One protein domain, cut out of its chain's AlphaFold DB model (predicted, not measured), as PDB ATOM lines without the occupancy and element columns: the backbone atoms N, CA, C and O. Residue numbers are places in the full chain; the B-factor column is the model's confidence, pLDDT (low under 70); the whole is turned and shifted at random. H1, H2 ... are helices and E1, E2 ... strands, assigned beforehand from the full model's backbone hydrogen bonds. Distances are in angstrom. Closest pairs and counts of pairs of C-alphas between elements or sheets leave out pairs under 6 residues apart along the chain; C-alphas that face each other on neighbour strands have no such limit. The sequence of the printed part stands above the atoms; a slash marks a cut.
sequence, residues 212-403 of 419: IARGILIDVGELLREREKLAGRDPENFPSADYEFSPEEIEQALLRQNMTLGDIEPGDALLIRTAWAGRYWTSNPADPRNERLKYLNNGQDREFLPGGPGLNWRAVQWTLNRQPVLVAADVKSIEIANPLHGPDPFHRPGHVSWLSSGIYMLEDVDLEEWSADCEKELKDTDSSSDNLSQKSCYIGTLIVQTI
ATOM      1  N   ILE A 212     -60.849  39.588  42.876       98.75
ATOM      2  CA  ILE A 212     -60.691  39.129  44.263       98.75
ATOM      3  C   ILE A 212     -61.197  37.691  44.336       98.75
ATOM      4  O   ILE A 212     -62.399  37.442  44.480       98.75
ATOM      5  N   ALA A 213     -60.275  36.745  44.203       98.75
ATOM      6  CA  ALA A 213     -60.562  35.322  44.077       98.75
ATOM      7  C   ALA A 213     -59.944  34.522  45.231       98.75
ATOM      8  O   ALA A 213     -59.020  34.981  45.906       98.75
ATOM      9  N   ARG A 214     -60.437  33.303  45.451       98.50
ATOM     10  CA  ARG A 214     -59.699  32.301  46.219       98.50
ATOM     11  C   ARG A 214     -58.600  31.747  45.309       98.50
ATOM     12  O   ARG A 214     -58.905  31.174  44.270       98.50
ATOM     13  N   GLY A 215     -57.344  31.986  45.665       98.56
ATOM     14  CA  GLY A 215     -56.174  31.464  44.966       98.56
ATOM     15  C   GLY A 215     -55.745  30.125  45.550       98.56
ATOM     16  O   GLY A 215     -55.701  29.977  46.772       98.56
ATOM     17  N   ILE A 216     -55.430  29.171  44.678       98.62
ATOM     18  CA  ILE A 216     -54.953  27.832  45.019       98.62
ATOM     19  C   ILE A 216     -53.569  27.643  44.407       98.62
ATOM     20  O   ILE A 216     -53.442  27.578  43.185       98.62
ATOM     21  N   LEU A 217     -52.545  27.545  45.252       98.69
ATOM     22  CA  LEU A 217     -51.191  27.184  44.848       98.69
ATOM     23  C   LEU A 217     -51.103  25.671  44.631       98.69
ATOM     24  O   LEU A 217     -51.411  24.895  45.533       98.69
ATOM     25  N   ILE A 218     -50.651  25.250  43.455       98.56
ATOM     26  CA  ILE A 218     -50.332  23.859  43.130       98.56
ATOM     27  C   ILE A 218     -48.844  23.791  42.793       98.56
ATOM     28  O   ILE A 218     -48.405  24.237  41.733       98.56
ATOM     29  N   ASP A 219     -48.060  23.260  43.721       97.69
ATOM     30  CA  ASP A 219     -46.605  23.243  43.695       97.69
ATOM     31  C   ASP A 219     -46.061  21.956  43.069       97.69
ATOM     32  O   ASP A 219     -45.575  21.031  43.731       97.69
ATOM     33  N   VAL A 220     -46.168  21.901  41.744       97.50
ATOM     34  CA  VAL A 220     -45.628  20.799  40.944       97.50
ATOM     35  C   VAL A 220     -44.095  20.835  40.944       97.50
ATOM     36  O   VAL A 220     -43.447  19.789  40.935       97.50
ATOM     37  N   GLY A 221     -43.504  22.027  41.030       95.06
ATOM     38  CA  GLY A 221     -42.063  22.230  41.111       95.06
ATOM     39  C   GLY A 221     -41.432  21.533  42.318       95.06
ATOM     40  O   GLY A 221     -40.473  20.777  42.151       95.06
ATOM     41  N   GLU A 222     -41.970  21.719  43.527       94.25
ATOM     42  CA  GLU A 222     -41.413  21.071  44.723       94.25
ATOM     43  C   GLU A 222     -41.609  19.550  44.695       94.25
ATOM     44  O   GLU A 222     -40.673  18.810  45.010       94.25
ATOM     45  N   LEU A 223     -42.767  19.068  44.223       95.38
ATOM     46  CA  LEU A 223     -43.003  17.637  44.000       95.38
ATOM     47  C   LEU A 223     -41.900  17.017  43.129       95.38
ATOM     48  O   LEU A 223     -41.369  15.951  43.450       95.38
ATOM     49  N   LEU A 224     -41.559  17.663  42.014       94.00
ATOM     50  CA  LEU A 224     -40.566  17.131  41.088       94.00
ATOM     51  C   LEU A 224     -39.137  17.290  41.617       94.00
ATOM     52  O   LEU A 224     -38.342  16.359  41.492       94.00
ATOM     53  N   ARG A 225     -38.818  18.392  42.304       92.00
ATOM     54  CA  ARG A 225     -37.528  18.554  43.000       92.00
ATOM     55  C   ARG A 225     -37.298  17.454  44.036       92.00
ATOM     56  O   ARG A 225     -36.182  16.947  44.151       92.00
ATOM     57  N   GLU A 226     -38.324  17.052  44.783       92.56
ATOM     58  CA  GLU A 226     -38.235  15.915  45.704       92.56
ATOM     59  C   GLU A 226     -37.947  14.602  44.974       92.56
ATOM     60  O   GLU A 226     -37.088  13.836  45.416       92.56
ATOM     61  N   ARG A 227     -38.594  14.356  43.827       93.38
ATOM     62  CA  ARG A 227     -38.314  13.170  42.999       93.38
ATOM     63  C   ARG A 227     -36.883  13.148  42.481       93.38
ATOM     64  O   ARG A 227     -36.248  12.097  42.531       93.38
ATOM     65  N   GLU A 228     -36.363  14.282  42.018       93.38
ATOM     66  CA  GLU A 228     -34.970  14.385  41.575       93.38
ATOM     67  C   GLU A 228     -34.007  14.056  42.723       93.38
ATOM     68  O   GLU A 228     -33.140  13.193  42.563       93.38
ATOM     69  N   LYS A 229     -34.225  14.636  43.914       92.62
ATOM     70  CA  LYS A 229     -33.433  14.336  45.122       92.62
ATOM     71  C   LYS A 229     -33.478  12.847  45.478       92.62
ATOM     72  O   LYS A 229     -32.434  12.250  45.743       92.62
ATOM     73  N   LEU A 230     -34.663  12.231  45.463       92.31
ATOM     74  CA  LEU A 230     -34.844  10.801  45.750       92.31
ATOM     75  C   LEU A 230     -34.167   9.902  44.710       92.31
ATOM     76  O   LEU A 230     -33.640   8.847  45.057       92.31
ATOM     77  N   ALA A 231     -34.130  10.335  43.451       92.25
ATOM     78  CA  ALA A 231     -33.415   9.660  42.375       92.25
ATOM     79  C   ALA A 231     -31.888   9.893  42.412       92.25
ATOM     80  O   ALA A 231     -31.182   9.409  41.528       92.25
ATOM     81  N   GLY A 232     -31.367  10.635  43.399       92.81
ATOM     82  CA  GLY A 232     -29.948  10.984  43.496       92.81
ATOM     83  C   GLY A 232     -29.476  11.956  42.409       92.81
ATOM     84  O   GLY A 232     -28.284  11.995  42.104       92.81
ATOM     85  N   ARG A 233     -30.403  12.704  41.800       92.00
ATOM     86  CA  ARG A 233     -30.146  13.726  40.780       92.00
ATOM     87  C   ARG A 233     -30.209  15.123  41.396       92.00
ATOM     88  O   ARG A 233     -30.740  15.317  42.487       92.00
ATOM     89  N   ASP A 234     -29.616  16.087  40.703       86.56
ATOM     90  CA  ASP A 234     -29.593  17.481  41.140       86.56
ATOM     91  C   ASP A 234     -30.921  18.187  40.793       86.56
ATOM     92  O   ASP A 234     -31.208  18.369  39.606       86.56
ATOM     93  N   PRO A 235     -31.724  18.602  41.792       86.62
ATOM     94  CA  PRO A 235     -33.008  19.263  41.570       86.62
ATOM     95  C   PRO A 235     -32.883  20.683  40.998       86.62
ATOM     96  O   PRO A 235     -33.857  21.178  40.440       86.62
ATOM     97  N   GLU A 236     -31.727  21.351  41.109       81.44
ATOM     98  CA  GLU A 236     -31.564  22.741  40.636       81.44
ATOM     99  C   GLU A 236     -31.627  22.858  39.108       81.44
ATOM    100  O   GLU A 236     -31.900  23.927  38.556       81.44
ATOM    101  N   ASN A 237     -31.372  21.750  38.410       78.44
ATOM    102  CA  ASN A 237     -31.371  21.697  36.956       78.44
ATOM    103  C   ASN A 237     -32.710  21.255  36.353       78.44
ATOM    104  O   ASN A 237     -32.804  21.110  35.131       78.44
ATOM    105  N   PHE A 238     -33.733  21.084  37.191       83.69
ATOM    106  CA  PHE A 238     -35.054  20.604  36.819       83.69
ATOM    107  C   PHE A 238     -36.137  21.663  37.147       83.69
ATOM    108  O   PHE A 238     -36.023  22.326  38.179       83.69
ATOM    109  N   PRO A 239     -37.188  21.835  36.319       88.94
ATOM    110  CA  PRO A 239     -37.459  21.140  35.052       88.94
ATOM    111  C   PRO A 239     -36.473  21.518  33.935       88.94
ATOM    112  O   PRO A 239     -35.789  22.546  34.000       88.94
ATOM    113  N   SER A 240     -36.371  20.661  32.916       87.75
ATOM    114  CA  SER A 240     -35.712  21.009  31.652       87.75
ATOM    115  C   SER A 240     -36.591  21.963  30.838       87.75
ATOM    116  O   SER A 240     -37.786  22.085  31.084       87.75
ATOM    117  N   ALA A 241     -36.009  22.660  29.859       84.56
ATOM    118  CA  ALA A 241     -36.736  23.652  29.063       84.56
ATOM    119  C   ALA A 241     -37.854  23.062  28.184       84.56
ATOM    120  O   ALA A 241     -38.750  23.779  27.764       84.56
ATOM    121  N   ASP A 242     -37.775  21.768  27.890       85.12
ATOM    122  CA  ASP A 242     -38.741  20.993  27.113       85.12
ATOM    123  C   ASP A 242     -39.723  20.207  27.993       85.12
ATOM    124  O   ASP A 242     -40.459  19.369  27.476       85.12
ATOM    125  N   TYR A 243     -39.722  20.436  29.311       90.81
ATOM    126  CA  TYR A 243     -40.548  19.660  30.225       90.81
ATOM    127  C   TYR A 243     -42.032  19.997  30.088       90.81
ATOM    128  O   TYR A 243     -42.439  21.158  30.147       90.81
ATOM    129  N   GLU A 244     -42.839  18.949  29.984       92.56
ATOM    130  CA  GLU A 244     -44.284  19.018  29.840       92.56
ATOM    131  C   GLU A 244     -44.967  18.518  31.109       92.56
ATOM    132  O   GLU A 244     -44.947  17.323  31.407       92.56
ATOM    133  N   PHE A 245     -45.605  19.431  31.838       95.50
ATOM    134  CA  PHE A 245     -46.325  19.082  33.058       95.50
ATOM    135  C   PHE A 245     -47.656  18.411  32.730       95.50
ATOM    136  O   PHE A 245     -48.466  18.942  31.961       95.50
ATOM    137  N   SER A 246     -47.887  17.248  33.337       96.06
ATOM    138  CA  SER A 246     -49.085  16.435  33.115       96.06
ATOM    139  C   SER A 246     -50.174  16.694  34.170       96.06
ATOM    140  O   SER A 246     -49.880  17.166  35.273       96.06
ATOM    141  N   PRO A 247     -51.456  16.377  33.886       97.31
ATOM    142  CA  PRO A 247     -52.509  16.495  34.892       97.31
ATOM    143  C   PRO A 247     -52.276  15.556  36.080       97.31
ATOM    144  O   PRO A 247     -52.597  15.912  37.208       97.31
ATOM    145  N   GLU A 248     -51.667  14.389  35.870       96.69
ATOM    146  CA  GLU A 248     -51.315  13.474  36.955       96.69
ATOM    147  C   GLU A 248     -50.293  14.091  37.915       96.69
ATOM    148  O   GLU A 248     -50.395  13.891  39.121       96.69
ATOM    149  N   GLU A 249     -49.327  14.864  37.415       97.25
ATOM    150  CA  GLU A 249     -48.357  15.563  38.265       97.25
ATOM    151  C   GLU A 249     -49.006  16.699  39.060       97.25
ATOM    152  O   GLU A 249     -48.710  16.853  40.246       97.25
ATOM    153  N   ILE A 250     -49.937  17.436  38.444       98.12
ATOM    154  CA  ILE A 250     -50.770  18.445  39.123       98.12
ATOM    155  C   ILE A 250     -51.567  17.792  40.259       98.12
ATOM    156  O   ILE A 250     -51.579  18.276  41.390       98.12
ATOM    157  N   GLU A 251     -52.211  16.663  39.986       97.75
ATOM    158  CA  GLU A 251     -53.005  15.942  40.976       97.75
ATOM    159  C   GLU A 251     -52.142  15.320  42.086       97.75
ATOM    160  O   GLU A 251     -52.513  15.356  43.259       97.75
ATOM    161  N   GLN A 252     -50.957  14.807  41.758       97.00
ATOM    162  CA  GLN A 252     -49.994  14.323  42.747       97.00
ATOM    163  C   GLN A 252     -49.436  15.461  43.614       97.00
ATOM    164  O   GLN A 252     -49.175  15.237  44.797       97.00
ATOM    165  N   ALA A 253     -49.287  16.673  43.068       96.75
ATOM    166  CA  ALA A 253     -48.908  17.855  43.840       96.75
ATOM    167  C   ALA A 253     -50.020  18.242  44.824       96.75
ATOM    168  O   ALA A 253     -49.740  18.432  46.006       96.75
ATOM    169  N   LEU A 254     -51.287  18.229  44.390       95.81
ATOM    170  CA  LEU A 254     -52.432  18.410  45.293       95.81
ATOM    171  C   LEU A 254     -52.404  17.396  46.444       95.81
ATOM    172  O   LEU A 254     -52.470  17.790  47.606       95.81
ATOM    173  N   LEU A 255     -52.221  16.105  46.147       94.12
ATOM    174  CA  LEU A 255     -52.157  15.066  47.180       94.12
ATOM    175  C   LEU A 255     -50.980  15.271  48.143       94.12
ATOM    176  O   LEU A 255     -51.147  15.112  49.352       94.12
ATOM    177  N   ARG A 256     -49.804  15.663  47.633       92.56
ATOM    178  CA  ARG A 256     -48.636  16.020  48.458       92.56
ATOM    179  C   ARG A 256     -48.957  17.167  49.421       92.56
ATOM    180  O   ARG A 256     -48.497  17.157  50.559       92.56
ATOM    181  N   GLN A 257     -49.773  18.114  48.975       93.38
ATOM    182  CA  GLN A 257     -50.231  19.271  49.741       93.38
ATOM    183  C   GLN A 257     -51.437  18.977  50.650       93.38
ATOM    184  O   GLN A 257     -52.007  19.904  51.226       93.38
ATOM    185  N   ASN A 258     -51.840  17.708  50.793       92.06
ATOM    186  CA  ASN A 258     -53.056  17.286  51.499       92.06
ATOM    187  C   ASN A 258     -54.345  17.926  50.942       92.06
ATOM    188  O   ASN A 258     -55.277  18.211  51.693       92.06
ATOM    189  N   MET A 259     -54.394  18.151  49.627       92.69
ATOM    190  CA  MET A 259     -55.543  18.677  48.888       92.69
ATOM    191  C   MET A 259     -56.077  17.645  47.888       92.69
ATOM    192  O   MET A 259     -55.388  16.714  47.472       92.69
ATOM    193  N   THR A 260     -57.328  17.825  47.481       92.56
ATOM    194  CA  THR A 260     -58.045  16.984  46.520       92.56
ATOM    195  C   THR A 260     -58.784  17.846  45.496       92.56
ATOM    196  O   THR A 260     -58.852  19.068  45.618       92.56
ATOM    197  N   LEU A 261     -59.411  17.219  44.496       94.19
ATOM    198  CA  LEU A 261     -60.287  17.942  43.564       94.19
ATOM    199  C   LEU A 261     -61.479  18.623  44.251       94.19
ATOM    200  O   LEU A 261     -61.981  19.610  43.730       94.19
ATOM    201  N   GLY A 262     -61.928  18.106  45.401       93.69
ATOM    202  CA  GLY A 262     -63.044  18.687  46.151       93.69
ATOM    203  C   GLY A 262     -62.717  20.032  46.800       93.69
ATOM    204  O   GLY A 262     -63.634  20.745  47.197       93.69
ATOM    205  N   ASP A 263     -61.434  20.385  46.887       94.12
ATOM    206  CA  ASP A 263     -60.971  21.666  47.422       94.12
ATOM    207  C   ASP A 263     -60.961  22.781  46.364       94.12
ATOM    208  O   ASP A 263     -60.788  23.951  46.709       94.12
ATOM    209  N   ILE A 264     -61.162  22.430  45.088       97.56
ATOM    210  CA  ILE A 264     -61.232  23.366  43.964       97.56
ATOM    211  C   ILE A 264     -62.696  23.582  43.586       97.56
ATOM    212  O   ILE A 264     -63.439  22.636  43.327       97.56
ATOM    213  N   GLU A 265     -63.105  24.841  43.508       97.38
ATOM    214  CA  GLU A 265     -64.452  25.248  43.118       97.38
ATOM    215  C   GLU A 265     -64.405  26.134  41.860       97.38
ATOM    216  O   GLU A 265     -63.437  26.878  41.657       97.38
ATOM    217  N   PRO A 266     -65.461  26.123  41.023       98.44
ATOM    218  CA  PRO A 266     -65.603  27.089  39.942       98.44
ATOM    219  C   PRO A 266     -65.432  28.529  40.439       98.44
ATOM    220  O   PRO A 266     -66.010  28.930  41.452       98.44
ATOM    221  N   GLY A 267     -64.641  29.314  39.710       98.31
ATOM    222  CA  GLY A 267     -64.293  30.681  40.095       98.31
ATOM    223  C   GLY A 267     -63.103  30.821  41.051       98.31
ATOM    224  O   GLY A 267     -62.780  31.942  41.444       98.31
ATOM    225  N   ASP A 268     -62.425  29.734  41.414       98.81
ATOM    226  CA  ASP A 268     -61.097  29.831  42.024       98.81
ATOM    227  C   ASP A 268     -60.043  30.252  40.990       98.81
ATOM    228  O   ASP A 268     -60.235  30.117  39.781       98.81
ATOM    229  N   ALA A 269     -58.917  30.777  41.460       98.88
ATOM    230  CA  ALA A 269     -57.724  30.997  40.654       98.88
ATOM    231  C   ALA A 269     -56.741  29.846  40.896       98.88
ATOM    232  O   ALA A 269     -56.419  29.551  42.047       98.88
ATOM    233  N   LEU A 270     -56.262  29.204  39.830       98.88
ATOM    234  CA  LEU A 270     -55.286  28.115  39.923       98.88
ATOM    235  C   LEU A 270     -53.896  28.665  39.622       98.88
ATOM    236  O   LEU A 270     -53.663  29.122  38.510       98.88
ATOM    237  N   LEU A 271     -52.988  28.626  40.595       98.81
ATOM    238  CA  LEU A 271     -51.615  29.105  40.462       98.81
ATOM    239  C   LEU A 271     -50.676  27.904  40.481       98.81
ATOM    240  O   LEU A 271     -50.514  27.252  41.510       98.81
ATOM    241  N   ILE A 272     -50.084  27.584  39.337       98.62
ATOM    242  CA  ILE A 272     -49.254  26.399  39.153       98.62
ATOM    243  C   ILE A 272     -47.793  26.819  39.229       98.62
ATOM    244  O   ILE A 272     -47.277  27.486  38.336       98.62
ATOM    245  N   ARG A 273     -47.117  26.408  40.301       97.56
ATOM    246  CA  ARG A 273     -45.680  26.618  40.443       97.56
ATOM    247  C   ARG A 273     -44.931  25.471  39.777       97.56
ATOM    248  O   ARG A 273     -44.959  24.335  40.243       97.56
ATOM    249  N   THR A 274     -44.239  25.800  38.698       95.25
ATOM    250  CA  THR A 274     -43.334  24.942  37.923       95.25
ATOM    251  C   THR A 274     -41.895  24.995  38.444       95.25
ATOM    252  O   THR A 274     -41.104  24.095  38.158       95.25
ATOM    253  N   ALA A 275     -41.568  26.040  39.216       91.75
ATOM    254  CA  ALA A 275     -40.242  26.403  39.708       91.75
ATOM    255  C   ALA A 275     -39.253  26.883  38.624       91.75
ATOM    256  O   ALA A 275     -38.039  26.943  38.863       91.75
ATOM    257  N   TRP A 276     -39.756  27.253  37.441       90.44
ATOM    258  CA  TRP A 276     -38.953  27.815  36.353       90.44
ATOM    259  C   TRP A 276     -38.497  29.247  36.654       90.44
ATOM    260  O   TRP A 276     -37.301  29.538  36.541       90.44
ATOM    261  N   ALA A 277     -39.395  30.127  37.121       87.94
ATOM    262  CA  ALA A 277     -39.002  31.465  37.574       87.94
ATOM    263  C   ALA A 277     -38.032  31.385  38.759       87.94
ATOM    264  O   ALA A 277     -37.012  32.079  38.766       87.94
ATOM    265  N   GLY A 278     -38.263  30.449  39.687       86.94
ATOM    266  CA  GLY A 278     -37.347  30.148  40.788       86.94
ATOM    267  C   GLY A 278     -35.900  29.903  40.345       86.94
ATOM    268  O   GLY A 278     -34.943  30.298  41.016       86.94
ATOM    269  N   ARG A 279     -35.717  29.284  39.172       85.69
ATOM    270  CA  ARG A 279     -34.400  28.955  38.615       85.69
ATOM    271  C   ARG A 279     -33.663  30.154  38.015       85.69
ATOM    272  O   ARG A 279     -32.435  30.192  38.103       85.69
ATOM    273  N   TYR A 280     -34.352  31.118  37.412       83.44
ATOM    274  CA  TYR A 280     -33.692  32.184  36.636       83.44
ATOM    275  C   TYR A 280     -33.909  33.600  37.169       83.44
ATOM    276  O   TYR A 280     -33.082  34.471  36.897       83.44
ATOM    277  N   TRP A 281     -34.976  33.824  37.932       80.19
ATOM    278  CA  TRP A 281     -35.333  35.128  38.484       80.19
ATOM    279  C   TRP A 281     -34.971  35.249  39.954       80.19
ATOM    280  O   TRP A 281     -34.147  36.082  40.320       80.19
ATOM    281  N   THR A 282     -35.551  34.413  40.804       72.38
ATOM    282  CA  THR A 282     -35.375  34.520  42.252       72.38
ATOM    283  C   THR A 282     -35.730  33.190  42.883       72.38
ATOM    284  O   THR A 282     -36.856  32.759  42.778       72.38
ATOM    285  N   SER A 283     -34.785  32.514  43.536       71.31
ATOM    286  CA  SER A 283     -35.116  31.412  44.464       71.31
ATOM    287  C   SER A 283     -35.190  31.901  45.912       71.31
ATOM    288  O   SER A 283     -35.460  31.135  46.834       71.31
ATOM    289  N   ASN A 284     -34.832  33.167  46.121       67.69
ATOM    290  CA  ASN A 284     -34.786  33.857  47.391       67.69
ATOM    291  C   ASN A 284     -34.966  35.351  47.089       67.69
ATOM    292  O   ASN A 284     -34.066  35.933  46.482       67.69
ATOM    293  N   PRO A 285     -36.054  35.991  47.540       58.66
ATOM    294  CA  PRO A 285     -36.280  37.418  47.309       58.66
ATOM    295  C   PRO A 285     -35.151  38.327  47.824       58.66
ATOM    296  O   PRO A 285     -34.967  39.437  47.329       58.66
ATOM    297  N   ALA A 286     -34.357  37.862  48.799       65.62
ATOM    298  CA  ALA A 286     -33.190  38.589  49.298       65.62
ATOM    299  C   ALA A 286     -31.943  38.478  48.396       65.62
ATOM    300  O   ALA A 286     -30.981  39.215  48.612       65.62
ATOM    301  N   ASP A 287     -31.937  37.558  47.427       69.25
ATOM    302  CA  ASP A 287     -30.820  37.296  46.513       69.25
ATOM    303  C   ASP A 287     -31.337  36.957  45.096       69.25
ATOM    304  O   ASP A 287     -31.369  35.785  44.697       69.25
ATOM    305  N   PRO A 288     -31.811  37.966  44.336       69.31
ATOM    306  CA  PRO A 288     -32.306  37.762  42.980       69.31
ATOM    307  C   PRO A 288     -31.184  37.294  42.045       69.31
ATOM    308  O   PRO A 288     -30.052  37.783  42.077       69.31
ATOM    309  N   ARG A 289     -31.508  36.352  41.160       74.88
ATOM    310  CA  ARG A 289     -30.562  35.752  40.217       74.88
ATOM    311  C   ARG A 289     -30.301  36.705  39.039       74.88
ATOM    312  O   ARG A 289     -31.209  37.335  38.501       74.88
ATOM    313  N   ASN A 290     -29.047  36.750  38.578       71.50
ATOM    314  CA  ASN A 290     -28.609  37.555  37.421       71.50
ATOM    315  C   ASN A 290     -28.809  36.848  36.063       71.50
ATOM    316  O   ASN A 290     -28.278  37.286  35.044       71.50
ATOM    317  N   GLU A 291     -29.552  35.741  36.031       78.06
ATOM    318  CA  GLU A 291     -29.692  34.874  34.854       78.06
ATOM    319  C   GLU A 291     -31.048  35.031  34.148       78.06
ATOM    320  O   GLU A 291     -31.435  34.175  33.357       78.06
ATOM    321  N   ARG A 292     -31.760  36.142  34.380       78.56
ATOM    322  CA  ARG A 292     -33.126  36.389  33.872       78.56
ATOM    323  C   ARG A 292     -33.257  36.293  32.352       78.56
ATOM    324  O   ARG A 292     -34.303  35.908  31.856       78.56
ATOM    325  N   LEU A 293     -32.198  36.578  31.590       74.50
ATOM    326  CA  LEU A 293     -32.206  36.381  30.132       74.50
ATOM    327  C   LEU A 293     -32.367  34.905  29.734       74.50
ATOM    328  O   LEU A 293     -32.935  34.611  28.688       74.50
ATOM    329  N   LYS A 294     -31.896  33.967  30.565       79.06
ATOM    330  CA  LYS A 294     -32.039  32.529  30.311       79.06
ATOM    331  C   LYS A 294     -33.482  32.065  30.483       79.06
ATOM    332  O   LYS A 294     -33.887  31.146  29.781       79.06
ATOM    333  N   TYR A 295     -34.256  32.729  31.346       81.56
ATOM    334  CA  TYR A 295     -35.671  32.431  31.597       81.56
ATOM    335  C   TYR A 295     -36.480  32.315  30.298       81.56
ATOM    336  O   TYR A 295     -37.266  31.383  30.160       81.56
ATOM    337  N   LEU A 296     -36.224  33.206  29.326       73.25
ATOM    338  CA  LEU A 296     -36.915  33.224  28.031       73.25
ATOM    339  C   LEU A 296     -36.143  32.603  26.869       73.25
ATOM    340  O   LEU A 296     -36.698  32.496  25.780       73.25
ATOM    341  N   ASN A 297     -34.891  32.195  27.074       71.31
ATOM    342  CA  ASN A 297     -34.053  31.596  26.033       71.31
ATOM    343  C   ASN A 297     -34.059  30.066  26.112       71.31
ATOM    344  O   ASN A 297     -33.011  29.449  25.916       71.31
ATOM    345  N   ASN A 298     -35.173  29.431  26.495       72.06
ATOM    346  CA  ASN A 298     -35.199  28.001  26.828       72.06
ATOM    347  C   ASN A 298     -34.100  27.610  27.843       72.06
ATOM    348  O   ASN A 298     -33.498  26.540  27.746       72.06
ATOM    349  N   GLY A 299     -33.744  28.505  28.768       69.94
ATOM    350  CA  GLY A 299     -32.645  28.287  29.711       69.94
ATOM    351  C   GLY A 299     -31.224  28.421  29.139       69.94
ATOM    352  O   GLY A 299     -30.285  27.968  29.791       69.94
ATOM    353  N   GLN A 300     -31.028  28.994  27.941       65.19
ATOM    354  CA  GLN A 300     -29.736  29.007  27.227       65.19
ATOM    355  C   GLN A 300     -29.000  30.366  27.222       65.19
ATOM    356  O   GLN A 300     -29.604  31.437  27.261       65.19
ATOM    357  N   ASP A 301     -27.666  30.310  27.071       64.94
ATOM    358  CA  ASP A 301     -26.737  31.460  27.154       64.94
ATOM    359  C   ASP A 301     -26.413  32.153  25.813       64.94
ATOM    360  O   ASP A 301     -25.562  33.045  25.780       64.94
ATOM    361  N   ARG A 302     -26.969  31.703  24.677       60.62
ATOM    362  CA  ARG A 302     -26.394  32.038  23.352       60.62
ATOM    363  C   ARG A 302     -27.357  32.592  22.310       60.62
ATOM    364  O   ARG A 302     -26.954  33.493  21.580       60.62
ATOM    365  N   GLU A 303     -28.579  32.081  22.221       65.56
ATOM    366  CA  GLU A 303     -29.553  32.505  21.212       65.56
ATOM    367  C   GLU A 303     -30.918  32.720  21.862       65.56
ATOM    368  O   GLU A 303     -31.346  31.913  22.689       65.56
ATOM    369  N   PHE A 304     -31.579  33.825  21.505       62.50
ATOM    370  CA  PHE A 304     -32.944  34.076  21.946       62.50
ATOM    371  C   PHE A 304     -33.880  33.100  21.239       62.50
ATOM    372  O   PHE A 304     -34.192  33.266  20.060       62.50
ATOM    373  N   LEU A 305     -34.294  32.071  21.970       64.94
ATOM    374  CA  LEU A 305     -35.273  31.084  21.543       64.94
ATOM    375  C   LEU A 305     -36.447  31.173  22.516       64.94
ATOM    376  O   LEU A 305     -36.350  30.582  23.593       64.94
ATOM    377  N   PRO A 306     -37.508  31.931  22.179       63.69
ATOM    378  CA  PRO A 306     -38.633  32.110  23.082       63.69
ATOM    379  C   PRO A 306     -39.256  30.748  23.386       63.69
ATOM    380  O   PRO A 306     -39.580  29.998  22.465       63.69
ATOM    381  N   GLY A 307     -39.411  30.451  24.674       70.06
ATOM    382  CA  GLY A 307     -40.009  29.209  25.141       70.06
ATOM    383  C   GLY A 307     -39.581  28.837  26.556       70.06
ATOM    384  O   GLY A 307     -38.820  29.556  27.211       70.06
ATOM    385  N   GLY A 308     -40.094  27.705  27.020       82.25
ATOM    386  CA  GLY A 308     -39.867  27.166  28.354       82.25
ATOM    387  C   GLY A 308     -40.765  25.957  28.614       82.25
ATOM    388  O   GLY A 308     -41.591  25.613  27.757       82.25
ATOM    389  N   PRO A 309     -40.603  25.310  29.781       90.19
ATOM    390  CA  PRO A 309     -41.489  24.235  30.187       90.19
ATOM    391  C   PRO A 309     -42.896  24.786  30.409       90.19
ATOM    392  O   PRO A 309     -43.081  25.980  30.641       90.19
ATOM    393  N   GLY A 310     -43.891  23.914  30.383       93.00
ATOM    394  CA  GLY A 310     -45.264  24.347  30.596       93.00
ATOM    395  C   GLY A 310     -46.247  23.197  30.601       93.00
ATOM    396  O   GLY A 310     -45.883  22.027  30.465       93.00
ATOM    397  N   LEU A 311     -47.513  23.532  30.816       95.19
ATOM    398  CA  LEU A 311     -48.583  22.546  30.851       95.19
ATOM    399  C   LEU A 311     -48.763  21.900  29.481       95.19
ATOM    400  O   LEU A 311     -48.891  22.594  28.471       95.19
ATOM    401  N   ASN A 312     -48.839  20.572  29.452       92.88
ATOM    402  CA  ASN A 312     -49.241  19.872  28.239       92.88
ATOM    403  C   ASN A 312     -50.752  19.994  27.997       92.88
ATOM    404  O   ASN A 312     -51.521  20.461  28.842       92.88
ATOM    405  N   TRP A 313     -51.212  19.498  26.852       90.56
ATOM    406  CA  TRP A 313     -52.627  19.565  26.483       90.56
ATOM    407  C   TRP A 313     -53.589  18.944  27.484       90.56
ATOM    408  O   TRP A 313     -54.703  19.436  27.675       90.56
ATOM    409  N   ARG A 314     -53.177  17.840  28.106       94.50
ATOM    410  CA  ARG A 314     -54.015  17.132  29.067       94.50
ATOM    411  C   ARG A 314     -54.149  17.959  30.346       94.50
ATOM    412  O   ARG A 314     -55.241  18.040  30.899       94.50
ATOM    413  N   ALA A 315     -53.084  18.641  30.763       96.50
ATOM    414  CA  ALA A 315     -53.106  19.577  31.881       96.50
ATOM    415  C   ALA A 315     -53.944  20.830  31.568       96.50
ATOM    416  O   ALA A 315     -54.752  21.245  32.400       96.50
ATOM    417  N   VAL A 316     -53.865  21.373  30.346       95.94
ATOM    418  CA  VAL A 316     -54.777  22.439  29.886       95.94
ATOM    419  C   VAL A 316     -56.231  21.974  30.009       95.94
ATOM    420  O   VAL A 316     -57.027  22.621  30.689       95.94
ATOM    421  N   GLN A 317     -56.585  20.811  29.455       96.19
ATOM    422  CA  GLN A 317     -57.947  20.276  29.562       96.19
ATOM    423  C   GLN A 317     -58.380  20.049  31.018       96.19
ATOM    424  O   GLN A 317     -59.519  20.344  31.386       96.19
ATOM    425  N   TRP A 318     -57.475  19.559  31.864       97.75
ATOM    426  CA  TRP A 318     -57.736  19.369  33.285       97.75
ATOM    427  C   TRP A 318     -58.124  20.682  33.963       97.75
ATOM    428  O   TRP A 318     -59.128  20.720  34.674       97.75
ATOM    429  N   THR A 319     -57.399  21.773  33.699       97.81
ATOM    430  CA  THR A 319     -57.731  23.091  34.270       97.81
ATOM    431  C   THR A 319     -59.068  23.630  33.745       97.81
ATOM    432  O   THR A 319     -59.860  24.137  34.539       97.81
ATOM    433  N   LEU A 320     -59.386  23.441  32.454       97.12
ATOM    434  CA  LEU A 320     -60.681  23.835  31.875       97.12
ATOM    435  C   LEU A 320     -61.860  23.202  32.622       97.12
ATOM    436  O   LEU A 320     -62.844  23.884  32.915       97.12
ATOM    437  N   ASN A 321     -61.746  21.917  32.973       97.12
ATOM    438  CA  ASN A 321     -62.797  21.176  33.675       97.12
ATOM    439  C   ASN A 321     -63.150  21.783  35.049       97.12
ATOM    440  O   ASN A 321     -64.238  21.522  35.556       97.12
ATOM    441  N   ARG A 322     -62.263  22.591  35.655       97.88
ATOM    442  CA  ARG A 322     -62.477  23.226  36.974       97.88
ATOM    443  C   ARG A 322     -63.109  24.613  36.880       97.88
ATOM    444  O   ARG A 322     -63.512  25.156  37.901       97.88
ATOM    445  N   GLN A 323     -63.222  25.177  35.675       98.06
ATOM    446  CA  GLN A 323     -63.819  26.494  35.434       98.06
ATOM    447  C   GLN A 323     -63.243  27.618  36.328       98.06
ATOM    448  O   GLN A 323     -64.010  28.362  36.954       98.06
ATOM    449  N   PRO A 324     -61.908  27.756  36.425       98.75
ATOM    450  CA  PRO A 324     -61.311  28.804  37.238       98.75
ATOM    451  C   PRO A 324     -61.601  30.193  36.658       98.75
ATOM    452  O   PRO A 324     -61.923  30.330  35.477       98.75
ATOM    453  N   VAL A 325     -61.468  31.244  37.469       98.62
ATOM    454  CA  VAL A 325     -61.461  32.616  36.929       98.62
ATOM    455  C   VAL A 325     -60.198  32.893  36.128       98.62
ATOM    456  O   VAL A 325     -60.262  33.583  35.114       98.62
ATOM    457  N   LEU A 326     -59.069  32.334  36.567       98.69
ATOM    458  CA  LEU A 326     -57.797  32.424  35.872       98.69
ATOM    459  C   LEU A 326     -56.907  31.220  36.166       98.69
ATOM    460  O   LEU A 326     -57.028  30.589  37.223       98.69
ATOM    461  N   VAL A 327     -56.001  30.942  35.237       98.81
ATOM    462  CA  VAL A 327     -54.856  30.053  35.444       98.81
ATOM    463  C   VAL A 327     -53.605  30.921  35.468       98.81
ATOM    464  O   VAL A 327     -53.467  31.815  34.639       98.81
ATOM    465  N   ALA A 328     -52.722  30.681  36.429       98.44
ATOM    466  CA  ALA A 328     -51.456  31.377  36.569       98.44
ATOM    467  C   ALA A 328     -50.298  30.389  36.622       98.44
ATOM    468  O   ALA A 328     -50.461  29.293  37.163       98.44
ATOM    469  N   ALA A 329     -49.129  30.786  36.131       97.12
ATOM    470  CA  ALA A 329     -47.900  30.035  36.349       97.12
ATOM    471  C   ALA A 329     -46.657  30.926  36.303       97.12
ATOM    472  O   ALA A 329     -46.663  32.028  35.760       97.12
ATOM    473  N   ASP A 330     -45.572  30.414  36.868       94.06
ATOM    474  CA  ASP A 330     -44.249  31.039  36.921       94.06
ATOM    475  C   ASP A 330     -43.391  30.701  35.679       94.06
ATOM    476  O   ASP A 330     -42.181  30.468  35.775       94.06
ATOM    477  N   VAL A 331     -44.046  30.626  34.516       89.38
ATOM    478  CA  VAL A 331     -43.463  30.394  33.185       89.38
ATOM    479  C   VAL A 331     -44.083  31.348  32.171       89.38
ATOM    480  O   VAL A 331     -45.240  31.747  32.311       89.38
ATOM    481  N   LYS A 332     -43.334  31.613  31.098       80.69
ATOM    482  CA  LYS A 332     -43.842  32.306  29.917       80.69
ATOM    483  C   LYS A 332     -44.893  31.433  29.229       80.69
ATOM    484  O   LYS A 332     -44.576  30.303  28.858       80.69
ATOM    485  N   SER A 333     -46.091  31.955  29.001       82.38
ATOM    486  CA  SER A 333     -47.191  31.286  28.299       82.38
ATOM    487  C   SER A 333     -48.019  30.240  29.054       82.38
ATOM    488  O   SER A 333     -49.010  29.779  28.498       82.38
ATOM    489  N   ILE A 334     -47.657  29.850  30.287       93.75
ATOM    490  CA  ILE A 334     -48.310  28.798  31.111       93.75
ATOM    491  C   ILE A 334     -48.300  27.391  30.477       93.75
ATOM    492  O   ILE A 334     -47.830  26.427  31.089       93.75
ATOM    493  N   GLU A 335     -48.845  27.231  29.274       91.00
ATOM    494  CA  GLU A 335     -48.721  26.020  28.478       91.00
ATOM    495  C   GLU A 335     -47.315  25.835  27.903       91.00
ATOM    496  O   GLU A 335     -46.513  26.765  27.813       91.00
ATOM    497  N   ILE A 336     -47.025  24.605  27.481       87.06
ATOM    498  CA  ILE A 336     -45.752  24.270  26.857       87.06
ATOM    499  C   ILE A 336     -45.481  25.153  25.630       87.06
ATOM    500  O   ILE A 336     -46.280  25.256  24.697       87.06
ATOM    501  N   ALA A 337     -44.299  25.762  25.624       74.50
ATOM    502  CA  ALA A 337     -43.852  26.706  24.609       74.50
ATOM    503  C   ALA A 337     -42.552  26.232  23.943       74.50
ATOM    504  O   ALA A 337     -41.647  27.027  23.713       74.50
ATOM    505  N   ASN A 338     -42.412  24.930  23.681       71.81
ATOM    506  CA  ASN A 338     -41.166  24.356  23.174       71.81
ATOM    507  C   ASN A 338     -41.047  24.502  21.638       71.81
ATOM    508  O   ASN A 338     -41.748  23.800  20.906       71.81
ATOM    509  N   PRO A 339     -40.121  25.331  21.111       62.38
ATOM    510  CA  PRO A 339     -39.961  25.531  19.667       62.38
ATOM    511  C   PRO A 339     -39.328  24.330  18.944       62.38
ATOM    512  O   PRO A 339     -39.294  24.307  17.714       62.38
ATOM    513  N   LEU A 340     -38.796  23.352  19.687       64.69
ATOM    514  CA  LEU A 340     -38.203  22.121  19.155       64.69
ATOM    515  C   LEU A 340     -39.195  20.952  19.119       64.69
ATOM    516  O   LEU A 340     -38.857  19.885  18.601       64.69
ATOM    517  N   HIS A 341     -40.398  21.132  19.671       65.06
ATOM    518  CA  HIS A 341     -41.434  20.113  19.624       65.06
ATOM    519  C   HIS A 341     -42.000  19.979  18.200       65.06
ATOM    520  O   HIS A 341     -41.967  20.916  17.398       65.06
ATOM    521  N   GLY A 342     -42.468  18.775  17.853       61.50
ATOM    522  CA  GLY A 342     -43.054  18.498  16.540       61.50
ATOM    523  C   GLY A 342     -44.281  19.376  16.255       61.50
ATOM    524  O   GLY A 342     -44.812  20.002  17.170       61.50
ATOM    525  N   PRO A 343     -44.750  19.440  14.994       56.78
ATOM    526  CA  PRO A 343     -45.869  20.297  14.626       56.78
ATOM    527  C   PRO A 343     -47.117  19.900  15.413       56.78
ATOM    528  O   PRO A 343     -47.686  18.827  15.199       56.78
ATOM    529  N   ASP A 344     -47.523  20.787  16.308       65.12
ATOM    530  CA  ASP A 344     -48.743  20.650  17.077       65.12
ATOM    531  C   ASP A 344     -49.942  21.068  16.215       65.12
ATOM    532  O   ASP A 344     -49.828  22.047  15.468       65.12
ATOM    533  N   PRO A 345     -51.098  20.372  16.253       65.19
ATOM    534  CA  PRO A 345     -52.269  20.794  15.486       65.19
ATOM    535  C   PRO A 345     -52.752  22.214  15.813       65.19
ATOM    536  O   PRO A 345     -53.392  22.831  14.958       65.19
ATOM    537  N   PHE A 346     -52.423  22.756  16.994       68.50
ATOM    538  CA  PHE A 346     -52.754  24.126  17.385       68.50
ATOM    539  C   PHE A 346     -51.529  24.847  17.955       68.50
ATOM    540  O   PHE A 346     -50.844  24.333  18.830       68.50
ATOM    541  N   HIS A 347     -51.269  26.066  17.485       70.38
ATOM    542  CA  HIS A 347     -50.261  26.938  18.087       70.38
ATOM    543  C   HIS A 347     -50.813  27.532  19.391       70.38
ATOM    544  O   HIS A 347     -51.924  28.059  19.368       70.38
ATOM    545  N   ARG A 348     -50.046  27.465  20.491       78.31
ATOM    546  CA  ARG A 348     -50.418  28.003  21.823       78.31
ATOM    547  C   ARG A 348     -51.752  27.459  22.345       78.31
ATOM    548  O   ARG A 348     -52.736  28.191  22.465       78.31
ATOM    549  N   PRO A 349     -51.833  26.147  22.604       82.81
ATOM    550  CA  PRO A 349     -53.100  25.507  22.911       82.81
ATOM    551  C   PRO A 349     -53.780  25.974  24.198       82.81
ATOM    552  O   PRO A 349     -55.010  25.962  24.251       82.81
ATOM    553  N   GLY A 350     -53.018  26.356  25.223       89.12
ATOM    554  CA  GLY A 350     -53.571  26.892  26.463       89.12
ATOM    555  C   GLY A 350     -54.259  28.230  26.219       89.12
ATOM    556  O   GLY A 350     -55.467  28.315  26.440       89.12
ATOM    557  N   HIS A 351     -53.549  29.200  25.638       89.81
ATOM    558  CA  HIS A 351     -54.088  30.497  25.205       89.81
ATOM    559  C   HIS A 351     -55.445  30.382  24.518       89.81
ATOM    560  O   HIS A 351     -56.452  30.914  24.991       89.81
ATOM    561  N   VAL A 352     -55.500  29.643  23.406       85.00
ATOM    562  CA  VAL A 352     -56.739  29.524  22.627       85.00
ATOM    563  C   VAL A 352     -57.830  28.755  23.369       85.00
ATOM    564  O   VAL A 352     -59.003  28.967  23.076       85.00
ATOM    565  N   SER A 353     -57.486  27.896  24.330       93.12
ATOM    566  CA  SER A 353     -58.464  27.120  25.097       93.12
ATOM    567  C   SER A 353     -59.044  27.900  26.274       93.12
ATOM    568  O   SER A 353     -60.267  27.957  26.420       93.12
ATOM    569  N   TRP A 354     -58.194  28.496  27.112       96.88
ATOM    570  CA  TRP A 354     -58.600  29.243  28.303       96.88
ATOM    571  C   TRP A 354     -59.365  30.504  27.922       96.88
ATOM    572  O   TRP A 354     -60.522  30.655  28.325       96.88
ATOM    573  N   LEU A 355     -58.782  31.344  27.063       93.25
ATOM    574  CA  LEU A 355     -59.374  32.626  26.688       93.25
ATOM    575  C   LEU A 355     -60.714  32.429  25.968       93.25
ATOM    576  O   LEU A 355     -61.704  33.062  26.327       93.25
ATOM    577  N   SER A 356     -60.803  31.470  25.038       91.44
ATOM    578  CA  SER A 356     -62.067  31.123  24.361       91.44
ATOM    579  C   SER A 356     -63.130  30.561  25.307       91.44
ATOM    580  O   SER A 356     -64.324  30.669  25.025       91.44
ATOM    581  N   SER A 357     -62.716  29.984  26.438       96.88
ATOM    582  CA  SER A 357     -63.602  29.436  27.473       96.88
ATOM    583  C   SER A 357     -63.952  30.444  28.572       96.88
ATOM    584  O   SER A 357     -64.610  30.073  29.545       96.88
ATOM    585  N   GLY A 358     -63.546  31.709  28.430       97.06
ATOM    586  CA  GLY A 358     -63.814  32.759  29.410       97.06
ATOM    587  C   GLY A 358     -62.935  32.671  30.659       97.06
ATOM    588  O   GLY A 358     -63.361  33.109  31.726       97.06
ATOM    589  N   ILE A 359     -61.745  32.077  30.553       98.50
ATOM    590  CA  ILE A 359     -60.760  31.928  31.632       98.50
ATOM    591  C   ILE A 359     -59.572  32.831  31.302       98.50
ATOM    592  O   ILE A 359     -59.042  32.749  30.199       98.50
ATOM    593  N   TYR A 360     -59.169  33.687  32.240       98.31
ATOM    594  CA  TYR A 360     -58.023  34.581  32.059       98.31
ATOM    595  C   TYR A 360     -56.703  33.847  32.310       98.31
ATOM    596  O   TYR A 360     -56.671  32.815  32.987       98.31
ATOM    597  N   MET A 361     -55.610  34.405  31.806       97.56
ATOM    598  CA  MET A 361     -54.264  33.891  32.049       97.56
ATOM    599  C   MET A 361     -53.472  34.913  32.850       97.56
ATOM    600  O   MET A 361     -53.639  36.110  32.643       97.56
ATOM    601  N   LEU A 362     -52.683  34.441  33.811       97.81
ATOM    602  CA  LEU A 362     -51.803  35.270  34.624       97.81
ATOM    603  C   LEU A 362     -50.377  34.718  34.538       97.81
ATOM    604  O   LEU A 362     -50.016  33.772  35.240       97.81
ATOM    605  N   GLU A 363     -49.586  35.292  33.647       93.31
ATOM    606  CA  GLU A 363     -48.263  34.776  33.309       93.31
ATOM    607  C   GLU A 363     -47.167  35.410  34.155       93.31
ATOM    608  O   GLU A 363     -47.344  36.485  34.742       93.31
ATOM    609  N   ASP A 364     -46.021  34.730  34.198       90.06
ATOM    610  CA  ASP A 364     -44.794  35.228  34.810       90.06
ATOM    611  C   ASP A 364     -44.994  35.708  36.250       90.06
ATOM    612  O   ASP A 364     -44.534  36.784  36.642       90.06
ATOM    613  N   VAL A 365     -45.702  34.920  37.057       94.31
ATOM    614  CA  VAL A 365     -45.822  35.191  38.493       94.31
ATOM    615  C   VAL A 365     -44.603  34.687  39.264       94.31
ATOM    616  O   VAL A 365     -43.974  33.695  38.898       94.31
ATOM    617  N   ASP A 366     -44.274  35.352  40.365       93.56
ATOM    618  CA  ASP A 366     -43.386  34.822  41.397       93.56
ATOM    619  C   ASP A 366     -44.213  34.043  42.425       93.56
ATOM    620  O   ASP A 366     -45.113  34.587  43.059       93.56
ATOM    621  N   LEU A 367     -43.928  32.751  42.586       95.75
ATOM    622  CA  LEU A 367     -44.617  31.874  43.538       95.75
ATOM    623  C   LEU A 367     -43.682  31.354  44.637       95.75
ATOM    624  O   LEU A 367     -44.097  30.536  45.462       95.75
ATOM    625  N   GLU A 368     -42.424  31.798  44.661       93.06
ATOM    626  CA  GLU A 368     -41.376  31.194  45.484       93.06
ATOM    627  C   GLU A 368     -41.557  31.502  46.967       93.06
ATOM    628  O   GLU A 368     -41.427  30.600  47.793       93.06
ATOM    629  N   GLU A 369     -41.908  32.742  47.325       93.31
ATOM    630  CA  GLU A 369     -42.082  33.116  48.733       93.31
ATOM    631  C   GLU A 369     -43.284  32.403  49.369       93.31
ATOM    632  O   GLU A 369     -43.164  31.835  50.458       93.31
ATOM    633  N   TRP A 370     -44.428  32.375  48.673       95.56
ATOM    634  CA  TRP A 370     -45.624  31.694  49.172       95.56
ATOM    635  C   TRP A 370     -45.397  30.183  49.296       95.56
ATOM    636  O   TRP A 370     -45.707  29.606  50.343       95.56
ATOM    637  N   SER A 371     -44.793  29.557  48.278       95.31
ATOM    638  CA  SER A 371     -44.397  28.143  48.319       95.31
ATOM    639  C   SER A 371     -43.461  27.857  49.496       95.31
ATOM    640  O   SER A 371     -43.760  26.995  50.322       95.31
ATOM    641  N   ALA A 372     -42.371  28.612  49.648       92.88
ATOM    642  CA  ALA A 372     -41.374  28.366  50.688       92.88
ATOM    643  C   ALA A 372     -41.947  28.485  52.110       92.88
ATOM    644  O   ALA A 372     -41.599  27.687  52.989       92.88
ATOM    645  N   ASP A 373     -42.828  29.457  52.350       94.06
ATOM    646  CA  ASP A 373     -43.506  29.619  53.639       94.06
ATOM    647  C   ASP A 373     -44.466  28.450  53.920       94.06
ATOM    648  O   ASP A 373     -44.477  27.903  55.024       94.06
ATOM    649  N   CYS A 374     -45.190  27.989  52.900       94.19
ATOM    650  CA  CYS A 374     -46.014  26.786  52.967       94.19
ATOM    651  C   CYS A 374     -45.218  25.515  53.286       94.19
ATOM    652  O   CYS A 374     -45.585  24.746  54.173       94.19
ATOM    653  N   GLU A 375     -44.094  25.309  52.601       91.62
ATOM    654  CA  GLU A 375     -43.213  24.159  52.815       91.62
ATOM    655  C   GLU A 375     -42.602  24.147  54.217       91.62
ATOM    656  O   GLU A 375     -42.342  23.087  54.795       91.62
ATOM    657  N   LYS A 376     -42.371  25.330  54.791       91.62
ATOM    658  CA  LYS A 376     -41.951  25.468  56.182       91.62
ATOM    659  C   LYS A 376     -43.077  25.079  57.143       91.62
ATOM    660  O   LYS A 376     -42.837  24.271  58.037       91.62
ATOM    661  N   GLU A 377     -44.292  25.586  56.931       89.88
ATOM    662  CA  GLU A 377     -45.472  25.227  57.735       89.88
ATOM    663  C   GLU A 377     -45.749  23.710  57.691       89.88
ATOM    664  O   GLU A 377     -46.032  23.098  58.723       89.88
ATOM    665  N   LEU A 378     -45.592  23.074  56.525       85.25
ATOM    666  CA  LEU A 378     -45.782  21.631  56.358       85.25
ATOM    667  C   LEU A 378     -44.752  20.812  57.159       85.25
ATOM    668  O   LEU A 378     -45.123  19.869  57.860       85.25
ATOM    669  N   LYS A 379     -43.471  21.211  57.137       83.62
ATOM    670  CA  LYS A 379     -42.398  20.568  57.924       83.62
ATOM    671  C   LYS A 379     -42.580  20.744  59.432       83.62
ATOM    672  O   LYS A 379     -42.305  19.816  60.191       83.62
ATOM    673  N   ASP A 380     -43.057  21.908  59.863       80.56
ATOM    674  CA  ASP A 380     -43.335  22.181  61.276       80.56
ATOM    675  C   ASP A 380     -44.544  21.356  61.774       80.56
ATOM    676  O   ASP A 380     -44.549  20.866  62.909       80.56
ATOM    677  N   THR A 381     -45.537  21.112  60.913       68.75
ATOM    678  CA  THR A 381     -46.734  20.313  61.238       68.75
ATOM    679  C   THR A 381     -46.421  18.817  61.368       68.75
ATOM    680  O   THR A 381     -46.892  18.184  62.309       68.75
ATOM    681  N   ASP A 382     -45.528  18.260  60.539       58.72
ATOM    682  CA  ASP A 382     -45.049  16.869  60.688       58.72
ATOM    683  C   ASP A 382     -44.327  16.624  62.042       58.72
ATOM    684  O   ASP A 382     -44.146  15.479  62.462       58.72
ATOM    685  N   SER A 383     -43.953  17.690  62.767       53.31
ATOM    686  CA  SER A 383     -43.334  17.626  64.099       53.31
ATOM    687  C   SER A 383     -44.304  17.816  65.281       53.31
ATOM    688  O   SER A 383     -43.915  17.591  66.432       53.31
ATOM    689  N   SER A 384     -45.567  18.191  65.032       51.38
ATOM    690  CA  SER A 384     -46.563  18.477  66.073       51.38
ATOM    691  C   SER A 384     -47.921  17.824  65.771       51.38
ATOM    692  O   SER A 384     -48.567  18.081  64.767       51.38
ATOM    693  N   SER A 385     -48.371  16.937  66.663       45.38
ATOM    694  CA  SER A 385     -49.527  16.042  66.448       45.38
ATOM    695  C   SER A 385     -50.917  16.683  66.601       45.38
ATOM    696  O   SER A 385     -51.904  15.964  66.720       45.38
ATOM    697  N   ASP A 386     -51.025  18.012  66.579       44.50
ATOM    698  CA  ASP A 386     -52.273  18.721  66.879       44.50
ATOM    699  C   ASP A 386     -52.460  19.932  65.949       44.50
ATOM    700  O   ASP A 386     -52.049  21.040  66.283       44.50
ATOM    701  N   ASN A 387     -53.091  19.740  64.781       42.75
ATOM    702  CA  ASN A 387     -54.021  20.733  64.212       42.75
ATOM    703  C   ASN A 387     -54.742  20.240  62.945       42.75
ATOM    704  O   ASN A 387     -54.355  20.515  61.817       42.75
ATOM    705  N   LEU A 388     -55.886  19.586  63.138       43.00
ATOM    706  CA  LEU A 388     -56.825  19.191  62.075       43.00
ATOM    707  C   LEU A 388     -57.796  20.319  61.651       43.00
ATOM    708  O   LEU A 388     -58.842  20.038  61.073       43.00
ATOM    709  N   SER A 389     -57.508  21.590  61.966       44.31
ATOM    710  CA  SER A 389     -58.475  22.691  61.770       44.31
ATOM    711  C   SER A 389     -57.971  23.931  61.026       44.31
ATOM    712  O   SER A 389     -58.757  24.855  60.799       44.31
ATOM    713  N   GLN A 390     -56.704  23.977  60.602       55.00
ATOM    714  CA  GLN A 390     -56.225  25.070  59.756       55.00
ATOM    715  C   GLN A 390     -56.522  24.776  58.283       55.00
ATOM    716  O   GLN A 390     -56.234  23.693  57.781       55.00
ATOM    717  N   LYS A 391     -57.119  25.757  57.590       66.00
ATOM    718  CA  LYS A 391     -57.234  25.742  56.125       66.00
ATOM    719  C   LYS A 391     -55.835  25.584  55.517       66.00
ATOM    720  O   LYS A 391     -54.886  26.159  56.048       66.00
ATOM    721  N   SER A 392     -55.743  24.822  54.424       84.38
ATOM    722  CA  SER A 392     -54.495  24.563  53.696       84.38
ATOM    723  C   SER A 392     -53.704  25.852  53.469       84.38
ATOM    724  O   SER A 392     -54.274  26.865  53.052       84.38
ATOM    725  N   CYS A 393     -52.395  25.820  53.733       93.25
ATOM    726  CA  CYS A 393     -51.531  26.982  53.537       93.25
ATOM    727  C   CYS A 393     -51.471  27.424  52.065       93.25
ATOM    728  O   CYS A 393     -51.217  28.590  51.766       93.25
ATOM    729  N   TYR A 394     -51.759  26.490  51.160       96.94
ATOM    730  CA  TYR A 394     -51.766  26.668  49.715       96.94
ATOM    731  C   TYR A 394     -53.043  27.356  49.210       96.94
ATOM    732  O   TYR A 394     -53.243  27.475  48.006       96.94
ATOM    733  N   ILE A 395     -53.915  27.819  50.113       97.62
ATOM    734  CA  ILE A 395     -55.121  28.579  49.784       97.62
ATOM    735  C   ILE A 395     -55.024  29.980  50.397       97.62
ATOM    736  O   ILE A 395     -54.840  30.129  51.607       97.62
ATOM    737  N   GLY A 396     -55.203  31.009  49.570       97.88
ATOM    738  CA  GLY A 396     -55.169  32.413  49.985       97.88
ATOM    739  C   GLY A 396     -56.141  33.290  49.197       97.88
ATOM    740  O   GLY A 396     -56.816  32.833  48.277       97.88
ATOM    741  N   THR A 397     -56.237  34.564  49.564       98.69
ATOM    742  CA  THR A 397     -56.977  35.563  48.785       98.69
ATOM    743  C   THR A 397     -56.061  36.139  47.716       98.69
ATOM    744  O   THR A 397     -55.111  36.842  48.047       98.69
ATOM    745  N   LEU A 398     -56.366  35.878  46.446       98.88
ATOM    746  CA  LEU A 398     -55.706  36.517  45.312       98.88
ATOM    747  C   LEU A 398     -56.368  37.863  45.030       98.88
ATOM    748  O   LEU A 398     -57.592  37.931  44.884       98.88
ATOM    749  N   ILE A 399     -55.553  38.907  44.904       98.69
ATOM    750  CA  ILE A 399     -55.983  40.221  44.430       98.69
ATOM    751  C   ILE A 399     -55.160  40.588  43.197       98.69
ATOM    752  O   ILE A 399     -53.937  40.682  43.267       98.69
ATOM    753  N   VAL A 400     -55.845  40.821  42.078       98.31
ATOM    754  CA  VAL A 400     -55.240  41.297  40.825       98.31
ATOM    755  C   VAL A 400     -55.979  42.546  40.378       98.31
ATOM    756  O   VAL A 400     -57.207  42.546  40.299       98.31
ATOM    757  N   GLN A 401     -55.254  43.617  40.073       94.94
ATOM    758  CA  GLN A 401     -55.834  44.828  39.505       94.94
ATOM    759  C   GLN A 401     -55.223  45.095  38.138       94.94
ATOM    760  O   GLN A 401     -54.003  45.172  38.014       94.94
ATOM    761  N   THR A 402     -56.079  45.278  37.134       92.62
ATOM    762  CA  THR A 402     -55.653  45.669  35.792       92.62
ATOM    763  C   THR A 402     -55.567  47.183  35.658       92.62
ATOM    764  O   THR A 402     -56.295  47.942  36.311       92.62
ATOM    765  N   ILE A 403     -54.687  47.640  34.769       89.31
ATOM    766  CA  ILE A 403     -54.728  49.010  34.270       89.31
ATOM    767  C   ILE A 403     -55.871  49.057  33.242       89.31
ATOM    768  O   ILE A 403     -55.872  48.258  32.305       89.31
TER     769      ILE A 403
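What this domain is: This is residues 212 to 403 of the 419 residues of an uncharacterized protein of Rhodospirillaceae bacterium (UniProt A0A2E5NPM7). A strongly twisted, curled sheet of five strands, like part of a barrel, makes the core, with H2 and H6 on one face, H5 between them touching both, and H7 across the opposite face. H1, the small pair H3 and H4 and several long links gather where E1 to E4 end, while residues 379 to 391 stick out as a free arm. The 192 printed residues run E1 H1 H2 E2 H3 H4 H5 E3 H6 E4 H7 E5, seven named helices and five named strands, in a mixed sheet ordered E4, E3, E2, E1, E5. The class is mixed, helices and strands, with under half of the residues, 89, in named elements. The whole is compact, with a radius of gyration of the C-alphas of 16.5 A and spans of 52 by 39 by 36 A.

Where its parts are: E1, residues 212 to 219, begins at C-alpha 212 (-60.691, 39.129, 44.263) and is 21.2 A long. H1 is residues 220 to 230, 15.5 A, and H2 residues 247 to 256, 14.1 A. E2 is residues 269 to 273, 12.8 A; H3 is residues 276 to 280, H4 292 to 296 and H5 313 to 320. E3 is residues 326 to 329, H6 349 to 356 and E4 360 to 363. H7, residues 368 to 381, is 19.9 A long and begins at C-alpha 368 (-41.376, 31.194, 45.484). E5, residues 395 to 401, is 19.2 A long and ends at C-alpha 401 (-55.834, 44.828, 39.505).

How they stand to each other: E1 and E2 are parallel, with N 216 and O 269 2.8 A apart; E2 and E3 are parallel, with N 272 and O 328 2.8 A apart; E3 and E4 are parallel, with N 362 and O 327 2.9 A apart. Edge strand E5 is antiparallel to E1, with N 215 and O 396 2.8 A apart. Three strand-helix-strand units, parallel neighbour strands with helices between, are E1, H1 H2, E2 and E3, H6, E4, both with right-handed crossovers, and E2, H3 H4 H5, E3. H2 and H7 lie over E1 on opposite faces, at heights over the sheet of 8.1 A and 10.9 A. H2 touches H5, with the closest C-alphas, of Pro 247 and Ala 315, 4.3 A apart. H5 touches H6 at a shallow tilt of 22 degrees, the same way, with the closest C-alphas, of Val 316 and Gly 350, 5.7 A apart. H3 touches H4, with the closest C-alphas, of Tyr 280 and Arg 292, 5.1 A apart; neither is on the sheet. H1 touches H2, about perpendicular at 77 degrees, with the closest C-alphas, of Val 220 and Ala 253, 5.3 A apart, and only grazes the sheet. Every O i to N i+4 pair is within hydrogen-bond range in H1, H2, H3, H5 and H7, against 3 of 4 in H6 and 0 of 1 in H4, where 1 of 2 O i to N i+3 pairs is.

The domain as a whole: The C-alphas farthest apart, of Glu 303 and Asp 386, are 52.8 A apart, and the printed part has no cut. The links H1 to H2, H2 to E2, H3 to H4, H4 to H5, E3 to H6 and H7 to E5 are long. The mean pLDDT of the printed part is 86.2; residues 284 to 288, 299 to 306, 339 to 346 and 381 to 391 are under 70.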